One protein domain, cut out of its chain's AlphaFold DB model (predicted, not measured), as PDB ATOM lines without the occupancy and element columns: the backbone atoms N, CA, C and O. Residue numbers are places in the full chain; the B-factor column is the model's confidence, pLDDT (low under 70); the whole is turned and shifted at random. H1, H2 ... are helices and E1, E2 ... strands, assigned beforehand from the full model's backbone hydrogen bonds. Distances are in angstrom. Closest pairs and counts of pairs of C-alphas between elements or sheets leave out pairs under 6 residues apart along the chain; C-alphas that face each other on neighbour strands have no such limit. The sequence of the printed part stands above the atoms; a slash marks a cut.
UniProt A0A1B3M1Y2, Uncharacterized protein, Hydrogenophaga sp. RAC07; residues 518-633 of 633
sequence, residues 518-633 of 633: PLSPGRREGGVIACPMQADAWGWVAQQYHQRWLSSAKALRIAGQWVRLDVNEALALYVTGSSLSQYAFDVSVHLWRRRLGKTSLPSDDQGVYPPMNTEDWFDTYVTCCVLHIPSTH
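This is residues 518 to 633 of the 633 residues of an uncharacterized protein of Hydrogenophaga sp. RAC07 (UniProt A0A1B3M1Y2). A strongly twisted three-stranded sheet, E3-E4-E5, has helix H1 along one face; a small hairpin, E1 and E2, lies away from the middle. The printed part has 116 residues, with one named helix and five named strands in the order H1, E1, E2, E3, E4, E5 along the chain; the sheet E3-E4-E5 is a meander, each strand the antiparallel neighbour of the one before. The class is mixed, helices and strands, with under half of the residues in named elements. It is compact, radius of gyration of the C-alphas 14.4 A, spans 49 by 32 by 21 A.

After unnamed residues 518 to 534, find C-alpha 535 at (305.540, 227.805, 471.266), where H1, residues 535 to 545, begins. E1 is 555 to 558, E2 561 to 564, E3 569 to 576, E4 585 to 594, 28.0 A long. E5, 617 to 629, 27.2 A, bends by 74 degrees at residue 622 and ends at (302.486, 236.244, 473.426).

Look at N 574 and O 588, 2.8 A, in hairpin E3-E4, and N 589 and O 625, 2.9 A, in hairpin E4-E5. H1 is on this sheet, height 8.3 A; its closest C-alphas to E3 are Ala 542 and Val 575, 5.3 A. In H1, 5 of 7 O i to N i+4 pairs are within hydrogen-bond range.

The printed part has no cut. E4 to E5 is a long link. Residues 561, 597 and 633 have pLDDT under 70.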
ATOM      1  N   PRO A 518     290.812 247.236 477.362       86.25
ATOM      2  CA  PRO A 518     289.367 247.354 477.414       86.25
ATOM      3  C   PRO A 518     288.711 246.077 476.874       86.25
ATOM      4  O   PRO A 518     288.835 245.733 475.696       86.25
ATOM      5  N   LEU A 519     287.959 245.398 477.735       90.94
ATOM      6  CA  LEU A 519     287.230 244.181 477.390       90.94
ATOM      7  C   LEU A 519     285.916 244.554 476.703       90.94
ATOM      8  O   LEU A 519     285.074 245.209 477.312       90.94
ATOM      9  N   SER A 520     285.712 244.155 475.448       84.56
ATOM     10  CA  SER A 520     284.492 244.484 474.694       84.56
ATOM     11  C   SER A 520     284.011 243.301 473.850       84.56
ATOM     12  O   SER A 520     284.825 242.726 473.128       84.56
ATOM     13  N   PRO A 521     282.710 242.953 473.864       79.50
ATOM     14  CA  PRO A 521     282.190 241.807 473.123       79.50
ATOM     15  C   PRO A 521     282.531 241.863 471.632       79.50
ATOM     16  O   PRO A 521     282.299 242.874 470.971       79.50
ATOM     17  N   GLY A 522     283.032 240.754 471.094       74.31
ATOM     18  CA  GLY A 522     283.401 240.606 469.688       74.31
ATOM     19  C   GLY A 522     284.776 241.168 469.318       74.31
ATOM     20  O   GLY A 522     285.165 241.054 468.156       74.31
ATOM     21  N   ARG A 523     285.525 241.754 470.261       83.44
ATOM     22  CA  ARG A 523     286.879 242.256 470.001       83.44
ATOM     23  C   ARG A 523     287.854 241.085 469.896       83.44
ATOM     24  O   ARG A 523     288.001 240.298 470.827       83.44
ATOM     25  N   ARG A 524     288.505 240.985 468.737       80.19
ATOM     26  CA  ARG A 524     289.463 239.919 468.379       80.19
ATOM     27  C   ARG A 524     290.913 240.401 468.319       80.19
ATOM     28  O   ARG A 524     291.778 239.697 467.821       80.19
ATOM     29  N   GLU A 525     291.142 241.609 468.801       80.25
ATOM     30  CA  GLU A 525     292.437 242.274 468.856       80.25
ATOM     31  C   GLU A 525     292.680 242.749 470.286       80.25
ATOM     32  O   GLU A 525     291.733 242.995 471.041       80.25
ATOM     33  N   GLY A 526     293.937 242.897 470.666       86.31
ATOM     34  CA  GLY A 526     294.311 243.383 471.981       86.31
ATOM     35  C   GLY A 526     295.814 243.543 472.097       86.31
ATOM     36  O   GLY A 526     296.536 243.569 471.097       86.31
ATOM     37  N   GLY A 527     296.257 243.726 473.330       89.38
ATOM     38  CA  GLY A 527     297.642 244.012 473.647       89.38
ATOM     39  C   GLY A 527     298.544 242.789 473.597       89.38
ATOM     40  O   GLY A 527     298.177 241.684 473.196       89.38
ATOM     41  N   VAL A 528     299.765 243.014 474.055       92.25
ATOM     42  CA  VAL A 528     300.817 242.007 474.116       92.25
ATOM     43  C   VAL A 528     301.086 241.683 475.580       92.25
ATOM     44  O   VAL A 528     301.282 242.587 476.393       92.25
ATOM     45  N   ILE A 529     301.141 240.398 475.919       94.25
ATOM     46  CA  ILE A 529     301.691 239.955 477.199       94.25
ATOM     47  C   ILE A 529     303.201 240.115 477.081       94.25
ATOM     48  O   ILE A 529     303.840 239.410 476.301       94.25
ATOM     49  N   ALA A 530     303.775 241.058 477.829       90.62
ATOM     50  CA  ALA A 530     305.198 241.410 477.785       90.62
ATOM     51  C   ALA A 530     306.110 240.335 478.424       90.62
ATOM     52  O   ALA A 530     306.984 240.628 479.236       90.62
ATOM     53  N   CYS A 531     305.895 239.077 478.057       92.12
ATOM     54  CA  CYS A 531     306.672 237.914 478.440       92.12
ATOM     55  C   CYS A 531     306.870 237.061 477.179       92.12
ATOM     56  O   CYS A 531     305.986 236.281 476.828       92.12
ATOM     57  N   PRO A 532     307.978 237.252 476.440       91.50
ATOM     58  CA  PRO A 532     308.275 236.442 475.267       91.50
ATOM     59  C   PRO A 532     308.448 234.961 475.633       91.50
ATOM     60  O   PRO A 532     309.166 234.637 476.580       91.50
ATOM     61  N   MET A 533     307.830 234.056 474.870       90.06
ATOM     62  CA  MET A 533     307.864 232.610 475.112       90.06
ATOM     63  C   MET A 533     308.044 231.818 473.811       90.06
ATOM     64  O   MET A 533     307.735 232.297 472.725       90.06
ATOM     65  N   GLN A 534     308.539 230.589 473.937       88.69
ATOM     66  CA  GLN A 534     308.546 229.607 472.853       88.69
ATOM     67  C   GLN A 534     307.161 228.955 472.715       88.69
ATOM     68  O   GLN A 534     306.387 228.913 473.675       88.69
ATOM     69  N   ALA A 535     306.843 228.424 471.532       86.38
ATOM     70  CA  ALA A 535     305.540 227.805 471.266       86.38
ATOM     71  C   ALA A 535     305.278 226.537 472.107       86.38
ATOM     72  O   ALA A 535     304.129 226.221 472.407       86.38
ATOM     73  N   ASP A 536     306.323 225.826 472.532       84.69
ATOM     74  CA  ASP A 536     306.223 224.633 473.386       84.69
ATOM     75  C   ASP A 536     305.730 224.946 474.813       84.69
ATOM     76  O   ASP A 536     305.099 224.103 475.457       84.69
ATOM     77  N   ALA A 537     305.919 226.182 475.282       86.75
ATOM     78  CA  ALA A 537     305.407 226.649 476.565       86.75
ATOM     79  C   ALA A 537     303.872 226.775 476.594       86.75
ATOM     80  O   ALA A 537     303.289 226.860 477.681       86.75
ATOM     81  N   TRP A 538     303.209 226.734 475.430       90.69
ATOM     82  CA  TRP A 538     301.751 226.781 475.315       90.69
ATOM     83  C   TRP A 538     301.062 225.749 476.210       90.69
ATOM     84  O   TRP A 538     300.096 226.088 476.889       90.69
ATOM     85  N   GLY A 539     301.558 224.508 476.250       85.44
ATOM     86  CA  GLY A 539     300.914 223.433 477.010       85.44
ATOM     87  C   GLY A 539     300.810 223.752 478.503       85.44
ATOM     88  O   GLY A 539     299.772 223.515 479.122       85.44
ATOM     89  N   TRP A 540     301.853 224.366 479.067       90.62
ATOM     90  CA  TRP A 540     301.846 224.827 480.453       90.62
ATOM     91  C   TRP A 540     300.871 225.995 480.660       90.62
ATOM     92  O   TRP A 540     300.069 225.948 481.594       90.62
ATOM     93  N   VAL A 541     300.889 227.009 479.781       92.06
ATOM     94  CA  VAL A 541     299.958 228.151 479.882       92.06
ATOM     95  C   VAL A 541     298.513 227.670 479.769       92.06
ATOM     96  O   VAL A 541     297.661 228.058 480.564       92.06
ATOM     97  N   ALA A 542     298.217 226.772 478.832       89.88
ATOM     98  CA  ALA A 542     296.892 226.194 478.687       89.88
ATOM     99  C   ALA A 542     296.480 225.426 479.949       89.88
ATOM    100  O   ALA A 542     295.394 225.651 480.473       89.88
ATOM    101  N   GLN A 543     297.353 224.584 480.502       86.69
ATOM    102  CA  GLN A 543     297.047 223.841 481.725       86.69
ATOM    103  C   GLN A 543     296.715 224.758 482.916       86.69
ATOM    104  O   GLN A 543     295.836 224.433 483.719       86.69
ATOM    105  N   GLN A 544     297.417 225.885 483.049       89.88
ATOM    106  CA  GLN A 544     297.252 226.790 484.187       89.88
ATOM    107  C   GLN A 544     296.105 227.787 484.007       89.88
ATOM    108  O   GLN A 544     295.334 227.976 484.946       89.88
ATOM    109  N   TYR A 545     295.963 228.385 482.822       94.56
ATOM    110  CA  TYR A 545     295.089 229.543 482.596       94.56
ATOM    111  C   TYR A 545     293.899 229.268 481.674       94.56
ATOM    112  O   TYR A 545     293.006 230.105 481.587       94.56
ATOM    113  N   HIS A 546     293.825 228.126 480.987       92.50
ATOM    114  CA  HIS A 546     292.650 227.821 480.171       92.50
ATOM    115  C   HIS A 546     291.423 227.568 481.058       92.50
ATOM    116  O   HIS A 546     291.507 226.869 482.069       92.50
ATOM    117  N   GLN A 547     290.276 228.138 480.670       92.12
ATOM    118  CA  GLN A 547     289.015 228.071 481.418       92.12
ATOM    119  C   GLN A 547     289.176 228.548 482.865       92.12
ATOM    120  O   GLN A 547     288.694 227.914 483.805       92.12
ATOM    121  N   ARG A 548     289.889 229.662 483.059       95.00
ATOM    122  CA  ARG A 548     289.994 230.314 484.368       95.00
ATOM    123  C   ARG A 548     289.164 231.572 484.424       95.00
ATOM    124  O   ARG A 548     289.298 232.439 483.565       95.00
ATOM    125  N   TRP A 549     288.314 231.670 485.433       95.94
ATOM    126  CA  TRP A 549     287.471 232.831 485.655       95.94
ATOM    127  C   TRP A 549     288.315 234.066 485.995       95.94
ATOM    128  O   TRP A 549     289.253 234.005 486.786       95.94
ATOM    129  N   LEU A 550     287.961 235.201 485.400       93.25
ATOM    130  CA  LEU A 550     288.481 236.523 485.721       93.25
ATOM    131  C   LEU A 550     287.560 237.203 486.738       93.25
ATOM    132  O   LEU A 550     286.712 238.020 486.375       93.25
ATOM    133  N   SER A 551     287.720 236.869 488.018       86.94
ATOM    134  CA  SER A 551     286.894 237.404 489.116       86.94
ATOM    135  C   SER A 551     286.983 238.928 489.276       86.94
ATOM    136  O   SER A 551     286.028 239.570 489.722       86.94
ATOM    137  N   SER A 552     288.094 239.526 488.844       80.62
ATOM    138  CA  SER A 552     288.313 240.973 488.860       80.62
ATOM    139  C   SER A 552     287.552 241.725 487.761       80.62
ATOM    140  O   SER A 552     287.253 242.911 487.921       80.62
ATOM    141  N   ALA A 553     287.194 241.062 486.658       87.12
ATOM    142  CA  ALA A 553     286.570 241.699 485.507       87.12
ATOM    143  C   ALA A 553     285.038 241.717 485.648       87.12
ATOM    144  O   ALA A 553     284.357 240.738 485.355       87.12
ATOM    145  N   LYS A 554     284.483 242.853 486.095       81.88
ATOM    146  CA  LYS A 554     283.042 243.006 486.402       81.88
ATOM    147  C   LYS A 554     282.222 243.703 485.316       81.88
ATOM    148  O   LYS A 554     280.999 243.777 485.424       81.88
ATOM    149  N   ALA A 555     282.871 244.256 484.298       83.25
ATOM    150  CA  ALA A 555     282.215 245.049 483.269       83.25
ATOM    151  C   ALA A 555     282.873 244.864 481.903       83.25
ATOM    152  O   ALA A 555     284.050 244.528 481.789       83.25
ATOM    153  N   LEU A 556     282.086 245.131 480.870       84.19
ATOM    154  CA  LEU A 556     282.476 245.148 479.473       84.19
ATOM    155  C   LEU A 556     282.228 246.531 478.887       84.19
ATOM    156  O   LEU A 556     281.250 247.199 479.210       84.19
ATOM    157  N   ARG A 557     283.077 246.956 477.961       81.44
ATOM    158  CA  ARG A 557     282.886 248.175 477.188       81.44
ATOM    159  C   ARG A 557     281.990 247.883 475.986       81.44
ATOM    160  O   ARG A 557     282.374 247.163 475.070       81.44
ATOM    161  N   ILE A 558     280.790 248.456 475.965       77.06
ATOM    162  CA  ILE A 558     279.808 248.298 474.888       77.06
ATOM    163  C   ILE A 558     279.458 249.682 474.348       77.06
ATOM    164  O   ILE A 558     278.996 250.549 475.085       77.06
ATOM    165  N   ALA A 559     279.689 249.900 473.049       75.31
ATOM    166  CA  ALA A 559     279.485 251.201 472.399       75.31
ATOM    167  C   ALA A 559     280.181 252.365 473.142       75.31
ATOM    168  O   ALA A 559     279.629 253.451 473.289       75.31
ATOM    169  N   GLY A 560     281.395 252.113 473.644       70.12
ATOM    170  CA  GLY A 560     282.209 253.096 474.360       70.12
ATOM    171  C   GLY A 560     281.888 253.253 475.850       70.12
ATOM    172  O   GLY A 560     282.720 253.822 476.553       70.12
ATOM    173  N   GLN A 561     280.767 252.711 476.333       65.44
ATOM    174  CA  GLN A 561     280.324 252.797 477.729       65.44
ATOM    175  C   GLN A 561     280.637 251.513 478.498       65.44
ATOM    176  O   GLN A 561     280.567 250.423 477.933       65.44
ATOM    177  N   TRP A 562     280.958 251.633 479.785       75.94
ATOM    178  CA  TRP A 562     281.108 250.478 480.668       75.94
ATOM    179  C   TRP A 562     279.735 249.934 481.054       75.94
ATOM    180  O   TRP A 562     278.884 250.657 481.563       75.94
ATOM    181  N   VAL A 563     279.518 248.653 480.785       74.50
ATOM    182  CA  VAL A 563     278.300 247.912 481.095       74.50
ATOM    183  C   VAL A 563     278.694 246.744 481.980       74.50
ATOM    184  O   VAL A 563     279.516 245.917 481.592       74.50
ATOM    185  N   ARG A 564     278.129 246.682 483.186       76.00
ATOM    186  CA  ARG A 564     278.388 245.581 484.116       76.00
ATOM    187  C   ARG A 564     277.917 244.251 483.518       76.00
ATOM    188  O   ARG A 564     276.899 244.212 482.830       76.00
ATOM    189  N   LEU A 565     278.647 243.180 483.812       80.69
ATOM    190  CA  LEU A 565     278.209 241.816 483.525       80.69
ATOM    191  C   LEU A 565     276.920 241.498 484.294       80.69
ATOM    192  O   LEU A 565     276.770 241.886 485.458       80.69
ATOM    193  N   ASP A 566     275.999 240.789 483.642       77.94
ATOM    194  CA  ASP A 566     274.814 240.235 484.302       77.94
ATOM    195  C   ASP A 566     275.210 239.174 485.344       77.94
ATOM    196  O   ASP A 566     276.272 238.555 485.263       77.94
ATOM    197  N   VAL A 567     274.321 238.882 486.296       76.88
ATOM    198  CA  VAL A 567     274.493 237.747 487.214       76.88
ATOM    199  C   VAL A 567     274.666 236.416 486.469       76.88
ATOM    200  O   VAL A 567     275.305 235.497 486.960       76.88
ATOM    201  N   ASN A 568     274.144 236.263 485.263       81.94
ATOM    202  CA  ASN A 568     274.333 235.057 484.461       81.94
ATOM    203  C   ASN A 568     275.521 235.159 483.501       81.94
ATOM    204  O   ASN A 568     275.646 234.297 482.636       81.94
ATOM    205  N   GLU A 569     276.368 236.178 483.628       86.19
ATOM    206  CA  GLU A 569     277.533 236.412 482.781       86.19
ATOM    207  C   GLU A 569     278.823 236.438 483.608       86.19
ATOM    208  O   GLU A 569     278.844 236.832 484.773       86.19
ATOM    209  N   ALA A 570     279.905 235.962 483.003       93.75
ATOM    210  CA  ALA A 570     281.242 235.953 483.583       93.75
ATOM    211  C   ALA A 570     282.281 236.023 482.460       93.75
ATOM    212  O   ALA A 570     281.967 235.737 481.307       93.75
ATOM    213  N   LEU A 571     283.519 236.386 482.783       95.38
ATOM    214  CA  LEU A 571     284.624 236.390 481.825       95.38
ATOM    215  C   LEU A 571     285.656 235.352 482.230       95.38
ATOM    216  O   LEU A 571     285.982 235.255 483.406       95.38
ATOM    217  N   ALA A 572     286.186 234.592 481.279       96.19
ATOM    218  CA  ALA A 572     287.231 233.617 481.564       96.19
ATOM    219  C   ALA A 572     288.319 233.626 480.494       96.19
ATOM    220  O   ALA A 572     288.086 234.004 479.345       96.19
ATOM    221  N   LEU A 573     289.512 233.203 480.892       96.69
ATOM    222  CA  LEU A 573     290.661 233.035 480.023       96.69
ATOM    223  C   LEU A 573     290.496 231.798 479.140       96.69
ATOM    224  O   LEU A 573     290.075 230.729 479.586       96.69
ATOM    225  N   TYR A 574     290.882 231.946 477.881       93.75
ATOM    226  CA  TYR A 574     290.877 230.904 476.873       93.75
ATOM    227  C   TYR A 574     292.204 230.942 476.114       93.75
ATOM    228  O   TYR A 574     292.499 231.877 475.369       93.75
ATOM    229  N   VAL A 575     293.029 229.923 476.340       92.44
ATOM    230  CA  VAL A 575     294.368 229.806 475.747       92.44
ATOM    231  C   VAL A 575     294.298 229.019 474.438       92.44
ATOM    232  O   VAL A 575     293.811 227.887 474.439       92.44
ATOM    233  N   THR A 576     294.823 229.584 473.350       88.25
ATOM    234  CA  THR A 576     294.880 228.969 472.012       88.25
ATOM    235  C   THR A 576     296.318 228.750 471.578       88.25
ATOM    236  O   THR A 576     297.099 229.690 471.601       88.25
ATOM    237  N   GLY A 577     296.662 227.537 471.134       78.81
ATOM    238  CA  GLY A 577     298.037 227.154 470.769       78.81
ATOM    239  C   GLY A 577     298.526 227.632 469.406       78.81
ATOM    240  O   GLY A 577     299.597 227.230 468.969       78.81
ATOM    241  N   SER A 578     297.747 228.458 468.717       77.94
ATOM    242  CA  SER A 578     298.144 229.092 467.467       77.94
ATOM    243  C   SER A 578     297.740 230.557 467.489       77.94
ATOM    244  O   SER A 578     296.678 230.905 468.008       77.94
ATOM    245  N   SER A 579     298.595 231.403 466.914       76.06
ATOM    246  CA  SER A 579     298.284 232.798 466.628       76.06
ATOM    247  C   SER A 579     298.210 233.015 465.123       76.06
ATOM    248  O   SER A 579     299.029 232.497 464.363       76.06
ATOM    249  N   LEU A 580     297.237 233.810 464.680       71.81
ATOM    250  CA  LEU A 580     297.132 234.242 463.281       71.81
ATOM    251  C   LEU A 580     298.051 235.437 462.967       71.81
ATOM    252  O   LEU A 580     298.185 235.812 461.804       71.81
ATOM    253  N   SER A 581     298.691 236.012 463.989       72.00
ATOM    254  CA  SER A 581     299.379 237.307 463.927       72.00
ATOM    255  C   SER A 581     300.889 237.212 464.188       72.00
ATOM    256  O   SER A 581     301.475 238.157 464.699       72.00
ATOM    257  N   GLN A 582     301.532 236.089 463.835       81.56
ATOM    258  CA  GLN A 582     302.985 235.850 463.997       81.56
ATOM    259  C   GLN A 582     303.493 235.763 465.453       81.56
ATOM    260  O   GLN A 582     304.699 235.759 465.691       81.56
ATOM    261  N   TYR A 583     302.592 235.652 466.430       89.56
ATOM    262  CA  TYR A 583     302.932 235.408 467.833       89.56
ATOM    263  C   TYR A 583     303.090 233.910 468.120       89.56
ATOM    264  O   TYR A 583     302.636 233.073 467.338       89.56
ATOM    265  N   ALA A 584     303.728 233.565 469.244       87.81
ATOM    266  CA  ALA A 584     303.931 232.167 469.621       87.81
ATOM    267  C   ALA A 584     302.585 231.458 469.833       87.81
ATOM    268  O   ALA A 584     302.353 230.374 469.302       87.81
ATOM    269  N   PHE A 585     301.698 232.091 470.598       93.06
ATOM    270  CA  PHE A 585     300.327 231.663 470.854       93.06
ATOM    271  C   PHE A 585     299.543 232.822 471.500       93.06
ATOM    272  O   PHE A 585     300.124 233.861 471.821       93.06
ATOM    273  N   ASP A 586     298.230 232.655 471.679       93.94
ATOM    274  CA  ASP A 586     297.349 233.722 472.169       93.94
ATOM    275  C   ASP A 586     296.605 233.310 473.454       93.94
ATOM    276  O   ASP A 586     296.260 232.142 473.670       93.94
ATOM    277  N   VAL A 587     296.324 234.297 474.307       95.69
ATOM    278  CA  VAL A 587     295.434 234.185 475.468       95.69
ATOM    279  C   VAL A 587     294.276 235.142 475.261       95.69
ATOM    280  O   VAL A 587     294.435 236.356 475.264       95.69
ATOM    281  N   SER A 588     293.086 234.600 475.087       93.69
ATOM    282  CA  SER A 588     291.876 235.378 474.853       93.69
ATOM    283  C   SER A 588     290.984 235.415 476.088       93.69
ATOM    284  O   SER A 588     291.052 234.543 476.951       93.69
ATOM    285  N   VAL A 589     290.152 236.448 476.191       96.06
ATOM    286  CA  VAL A 589     289.122 236.567 477.228       96.06
ATOM    287  C   VAL A 589     287.781 236.286 476.581       96.06
ATOM    288  O   VAL A 589     287.419 236.958 475.618       96.06
ATOM    289  N   HIS A 590     287.034 235.316 477.086       91.25
ATOM    290  CA  HIS A 590     285.740 234.914 476.546       91.25
ATOM    291  C   HIS A 590     284.602 235.258 477.503       91.25
ATOM    292  O   HIS A 590     284.765 235.197 478.722       91.25
ATOM    293  N   LEU A 591     283.435 235.586 476.943       89.00
ATOM    294  CA  LEU A 591     282.188 235.699 477.690       89.00
ATOM    295  C   LEU A 591     281.602 234.315 477.952       89.00
ATOM    296  O   LEU A 591     281.360 233.532 477.034       89.00
ATOM    297  N   TRP A 592     281.307 234.051 479.211       93.12
ATOM    298  CA  TRP A 592     280.655 232.846 479.689       93.12
ATOM    299  C   TRP A 592     279.254 233.171 480.158       93.12
ATOM    300  O   TRP A 592     278.989 234.266 480.661       93.12
ATOM    301  N   ARG A 593     278.356 232.199 480.006       82.94
ATOM    302  CA  ARG A 593     276.987 232.304 480.496       82.94
ATOM    303  C   ARG A 593     276.607 231.134 481.375       82.94
ATOM    304  O   ARG A 593     276.980 229.991 481.118       82.94
ATOM    305  N   ARG A 594     275.831 231.434 482.408       85.94
ATOM    306  CA  ARG A 594     275.251 230.422 483.282       85.94
ATOM    307  C   ARG A 594     274.122 229.700 482.555       85.94
ATOM    308  O   ARG A 594     273.309 230.318 481.863       85.94
ATOM    309  N   ARG A 595     274.065 228.381 482.711       74.12
ATOM    310  CA  ARG A 595     272.978 227.548 482.191       74.12
ATOM    311  C   ARG A 595     271.667 227.892 482.895       74.12
ATOM    312  O   ARG A 595     271.637 228.244 484.074       74.12
ATOM    313  N   LEU A 596     270.565 227.762 482.163       73.44
ATOM    314  CA  LEU A 596     269.233 228.053 482.688       73.44
ATOM    315  C   LEU A 596     268.918 227.165 483.905       73.44
ATOM    316  O   LEU A 596     269.154 225.959 483.875       73.44
ATOM    317  N   GLY A 597     268.373 227.766 484.966       68.81
ATOM    318  CA  GLY A 597     267.996 227.066 486.201       68.81
ATOM    319  C   GLY A 597     269.154 226.777 487.161       68.81
ATOM    320  O   GLY A 597     268.909 226.280 488.256       68.81
ATOM    321  N   LYS A 598     270.398 227.106 486.794       76.75
ATOM    322  CA  LYS A 598     271.554 226.998 487.690       76.75
ATOM    323  C   LYS A 598     271.763 228.291 488.470       76.75
ATOM    324  O   LYS A 598     271.516 229.384 487.961       76.75
ATOM    325  N   THR A 599     272.227 228.162 489.709       77.56
ATOM    326  CA  THR A 599     272.443 229.286 490.638       77.56
ATOM    327  C   THR A 599     273.878 229.394 491.145       77.56
ATOM    328  O   THR A 599     274.202 230.390 491.790       77.56
ATOM    329  N   SER A 600     274.738 228.432 490.809       84.94
ATOM    330  CA  SER A 600     276.142 228.386 491.222       84.94
ATOM    331  C   SER A 600     276.964 229.558 490.683       84.94
ATOM    332  O   SER A 600     276.568 230.279 489.751       84.94
ATOM    333  N   LEU A 601     278.116 229.760 491.320       87.88
ATOM    334  CA  LEU A 601     279.115 230.747 490.938       87.88
ATOM    335  C   LEU A 601     279.926 230.276 489.726       87.88
ATOM    336  O   LEU A 601     279.942 229.080 489.423       87.88
ATOM    337  N   PRO A 602     280.622 231.202 489.042       90.69
ATOM    338  CA  PRO A 602     281.618 230.843 488.039       90.69
ATOM    339  C   PRO A 602     282.726 229.937 488.586       90.69
ATOM    340  O   PRO A 602     283.274 229.156 487.825       90.69
ATOM    341  N   SER A 603     283.052 230.026 489.878       92.69
ATOM    342  CA  SER A 603     283.951 229.110 490.582       92.69
ATOM    343  C   SER A 603     283.666 229.139 492.081       92.69
ATOM    344  O   SER A 603     283.287 230.189 492.604       92.69
ATOM    345  N   ASP A 604     283.901 228.014 492.749       83.50
ATOM    346  CA  ASP A 604     283.921 227.913 494.214       83.50
ATOM    347  C   ASP A 604     285.362 227.950 494.770       83.50
ATOM    348  O   ASP A 604     285.568 228.032 495.985       83.50
ATOM    349  N   ASP A 605     286.365 227.936 493.885       83.44
ATOM    350  CA  ASP A 605     287.780 227.915 494.241       83.44
ATOM    351  C   ASP A 605     288.327 229.324 494.505       83.44
ATOM    352  O   ASP A 605     287.913 230.325 493.911       83.44
ATOM    353  N   GLN A 606     289.321 229.399 495.392       75.25
ATOM    354  CA  GLN A 606     290.038 230.633 495.707       75.25
ATOM    355  C   GLN A 606     291.278 230.786 494.818       75.25
ATOM    356  O   GLN A 606     291.988 229.819 494.553       75.25
ATOM    357  N   GLY A 607     291.577 232.016 494.401       76.50
ATOM    358  CA  GLY A 607     292.781 232.347 493.640       76.50
ATOM    359  C   GLY A 607     292.561 233.517 492.688       76.50
ATOM    360  O   GLY A 607     291.445 234.010 492.545       76.50
ATOM    361  N   VAL A 608     293.634 233.961 492.030       81.81
ATOM    362  CA  VAL A 608     293.579 235.053 491.040       81.81
ATOM    363  C   VAL A 608     292.847 234.615 489.766       81.81
ATOM    364  O   VAL A 608     292.054 235.371 489.213       81.81
ATOM    365  N   TYR A 609     293.085 233.374 489.340       91.25
ATOM    366  CA  TYR A 609     292.498 232.764 488.147       91.25
ATOM    367  C   TYR A 609     291.877 231.405 488.508       91.25
ATOM    368  O   TYR A 609     292.425 230.366 488.133       91.25
ATOM    369  N   PRO A 610     290.787 231.367 489.294       92.00
ATOM    370  CA  PRO A 610     290.191 230.110 489.729       92.00
ATOM    371  C   PRO A 610     289.546 229.362 488.544       92.00
ATOM    372  O   PRO A 610     289.111 229.993 487.572       92.00
ATOM    373  N   PRO A 611     289.497 228.018 488.566       93.56
ATOM    374  CA  PRO A 611     288.888 227.225 487.501       93.56
ATOM    375  C   PRO A 611     287.408 227.548 487.320       93.56
ATOM    376  O   PRO A 611     286.657 227.644 488.286       93.56
ATOM    377  N   MET A 612     286.980 227.684 486.070       93.31
ATOM    378  CA  MET A 612     285.580 227.895 485.728       93.31
ATOM    379  C   MET A 612     284.762 226.616 485.985       93.31
ATOM    380  O   MET A 612     285.164 225.525 485.583       93.31
ATOM    381  N   ASN A 613     283.582 226.744 486.588       94.31
ATOM    382  CA  ASN A 613     282.599 225.677 486.745       94.31
ATOM    383  C   ASN A 613     281.918 225.399 485.396       94.31
ATOM    384  O   ASN A 613     280.875 225.967 485.065       94.31
ATOM    385  N   THR A 614     282.504 224.503 484.607       89.62
ATOM    386  CA  THR A 614     282.011 224.140 483.269       89.62
ATOM    387  C   THR A 614     280.731 223.297 483.272       89.62
ATOM    388  O   THR A 614     280.141 223.055 482.214       89.62
ATOM    389  N   GLU A 615     280.294 222.812 484.437       87.75
ATOM    390  CA  GLU A 615     279.042 222.062 484.562       87.75
ATOM    391  C   GLU A 615     277.840 223.002 484.472       87.75
ATOM    392  O   GLU A 615     276.909 222.768 483.697       87.75
ATOM    393  N   ASP A 616     277.893 224.111 485.210       87.69
ATOM    394  CA  ASP A 616     276.797 225.074 485.307       87.69
ATOM    395  C   ASP A 616     276.980 226.305 484.422       87.69
ATOM    396  O   ASP A 616     276.011 227.022 484.159       87.69
ATOM    397  N   TRP A 617     278.189 226.528 483.917       91.12
ATOM    398  CA  TRP A 617     278.518 227.612 483.003       91.12
ATOM    399  C   TRP A 617     279.045 227.067 481.685       91.12
ATOM    400  O   TRP A 617     279.628 225.988 481.619       91.12
ATOM    401  N   PHE A 618     278.828 227.814 480.612       84.81
ATOM    402  CA  PHE A 618     279.342 227.465 479.297       84.81
ATOM    403  C   PHE A 618     279.976 228.678 478.625       84.81
ATOM    404  O   PHE A 618     279.519 229.813 478.791       84.81
ATOM    405  N   ASP A 619     281.025 228.415 477.851       88.25
ATOM    406  CA  ASP A 619     281.656 229.413 477.002       88.25
ATOM    407  C   ASP A 619     280.699 229.783 475.862       88.25
ATOM    408  O   ASP A 619     280.201 228.916 475.139       88.25
ATOM    409  N   THR A 620     280.422 231.076 475.695       77.31
ATOM    410  CA  THR A 620     279.613 231.555 474.564       77.31
ATOM    411  C   THR A 620     280.426 231.680 473.275       77.31
ATOM    412  O   THR A 620     279.851 231.950 472.221       77.31
ATOM    413  N   TYR A 621     281.751 231.518 473.361       77.44
ATOM    414  CA  TYR A 621     282.745 231.791 472.323       77.44
ATOM    415  C   TYR A 621     282.740 233.242 471.826       77.44
ATOM    416  O   TYR A 621     283.301 233.564 470.777       77.44
ATOM    417  N   VAL A 622     282.115 234.151 472.580       78.94
ATOM    418  CA  VAL A 622     282.197 235.586 472.321       78.94
ATOM    419  C   VAL A 622     283.495 236.106 472.929       78.94
ATOM    420  O   VAL A 622     283.585 236.379 474.128       78.94
ATOM    421  N   THR A 623     284.506 236.256 472.080       86.56
ATOM    422  CA  THR A 623     285.793 236.856 472.441       86.56
ATOM    423  C   THR A 623     285.612 238.325 472.824       86.56
ATOM    424  O   THR A 623     284.963 239.084 472.106       86.56
ATOM    425  N   CYS A 624     286.163 238.721 473.966       86.75
ATOM    426  CA  CYS A 624     286.127 240.080 474.508       86.75
ATOM    427  C   CYS A 624     287.461 240.824 474.350       86.75
ATOM    428  O   CYS A 624     287.488 242.053 474.397       86.75
ATOM    429  N   CYS A 625     288.557 240.079 474.218       93.44
ATOM    430  CA  CYS A 625     289.906 240.567 473.949       93.44
ATOM    431  C   CYS A 625     290.786 239.377 473.541       93.44
ATOM    432  O   CYS A 625     290.521 238.247 473.965       93.44
ATOM    433  N   VAL A 626     291.840 239.629 472.768       91.75
ATOM    434  CA  VAL A 626     292.903 238.656 472.475       91.75
ATOM    435  C   VAL A 626     294.232 239.279 472.883       91.75
ATOM    436  O   VAL A 626     294.552 240.369 472.430       91.75
ATOM    437  N   LEU A 627     294.965 238.618 473.772       94.81
ATOM    438  CA  LEU A 627     296.299 239.015 474.203       94.81
ATOM    439  C   LEU A 627     297.335 238.130 473.522       94.81
ATOM    440  O   LEU A 627     297.224 236.902 473.532       94.81
ATOM    441  N   HIS A 628     298.356 238.762 472.968       94.81
ATOM    442  CA  HIS A 628     299.354 238.104 472.141       94.81
ATOM    443  C   HIS A 628     300.641 237.816 472.921       94.81
ATOM    444  O   HIS A 628     301.121 238.687 473.650       94.81
ATOM    445  N   ILE A 629     301.224 236.622 472.763       93.19
ATOM    446  CA  ILE A 629     302.486 236.244 473.426       93.19
ATOM    447  C   ILE A 629     303.636 236.272 472.409       93.19
ATOM    448  O   ILE A 629     303.647 235.456 471.481       93.19
ATOM    449  N   PRO A 630     304.610 237.197 472.536       92.12
ATOM    450  CA  PRO A 630     305.738 237.302 471.611       92.12
ATOM    451  C   PRO A 630     306.531 236.004 471.533       92.12
ATOM    452  O   PRO A 630     306.799 235.386 472.562       92.12
ATOM    453  N   SER A 631     306.958 235.625 470.328       86.62
ATOM    454  CA  SER A 631     307.945 234.557 470.188       86.62
ATOM    455  C   SER A 631     309.302 235.045 470.687       86.62
ATOM    456  O   SER A 631     309.722 236.160 470.372       86.62
ATOM    457  N   THR A 632     310.014 234.207 471.435       82.00
ATOM    458  CA  THR A 632     311.467 234.354 471.554       82.00
ATOM    459  C   THR A 632     312.089 233.858 470.249       82.00
ATOM    460  O   THR A 632     311.858 232.718 469.848       82.00
ATOM    461  N   HIS A 633     312.776 234.742 469.528       58.44
ATOM    462  CA  HIS A 633     313.562 234.376 468.347       58.44
ATOM    463  C   HIS A 633     314.950 233.888 468.744       58.44
ATOM    464  O   HIS A 633     315.508 234.461 469.712       58.44
TER     465      HIS A 633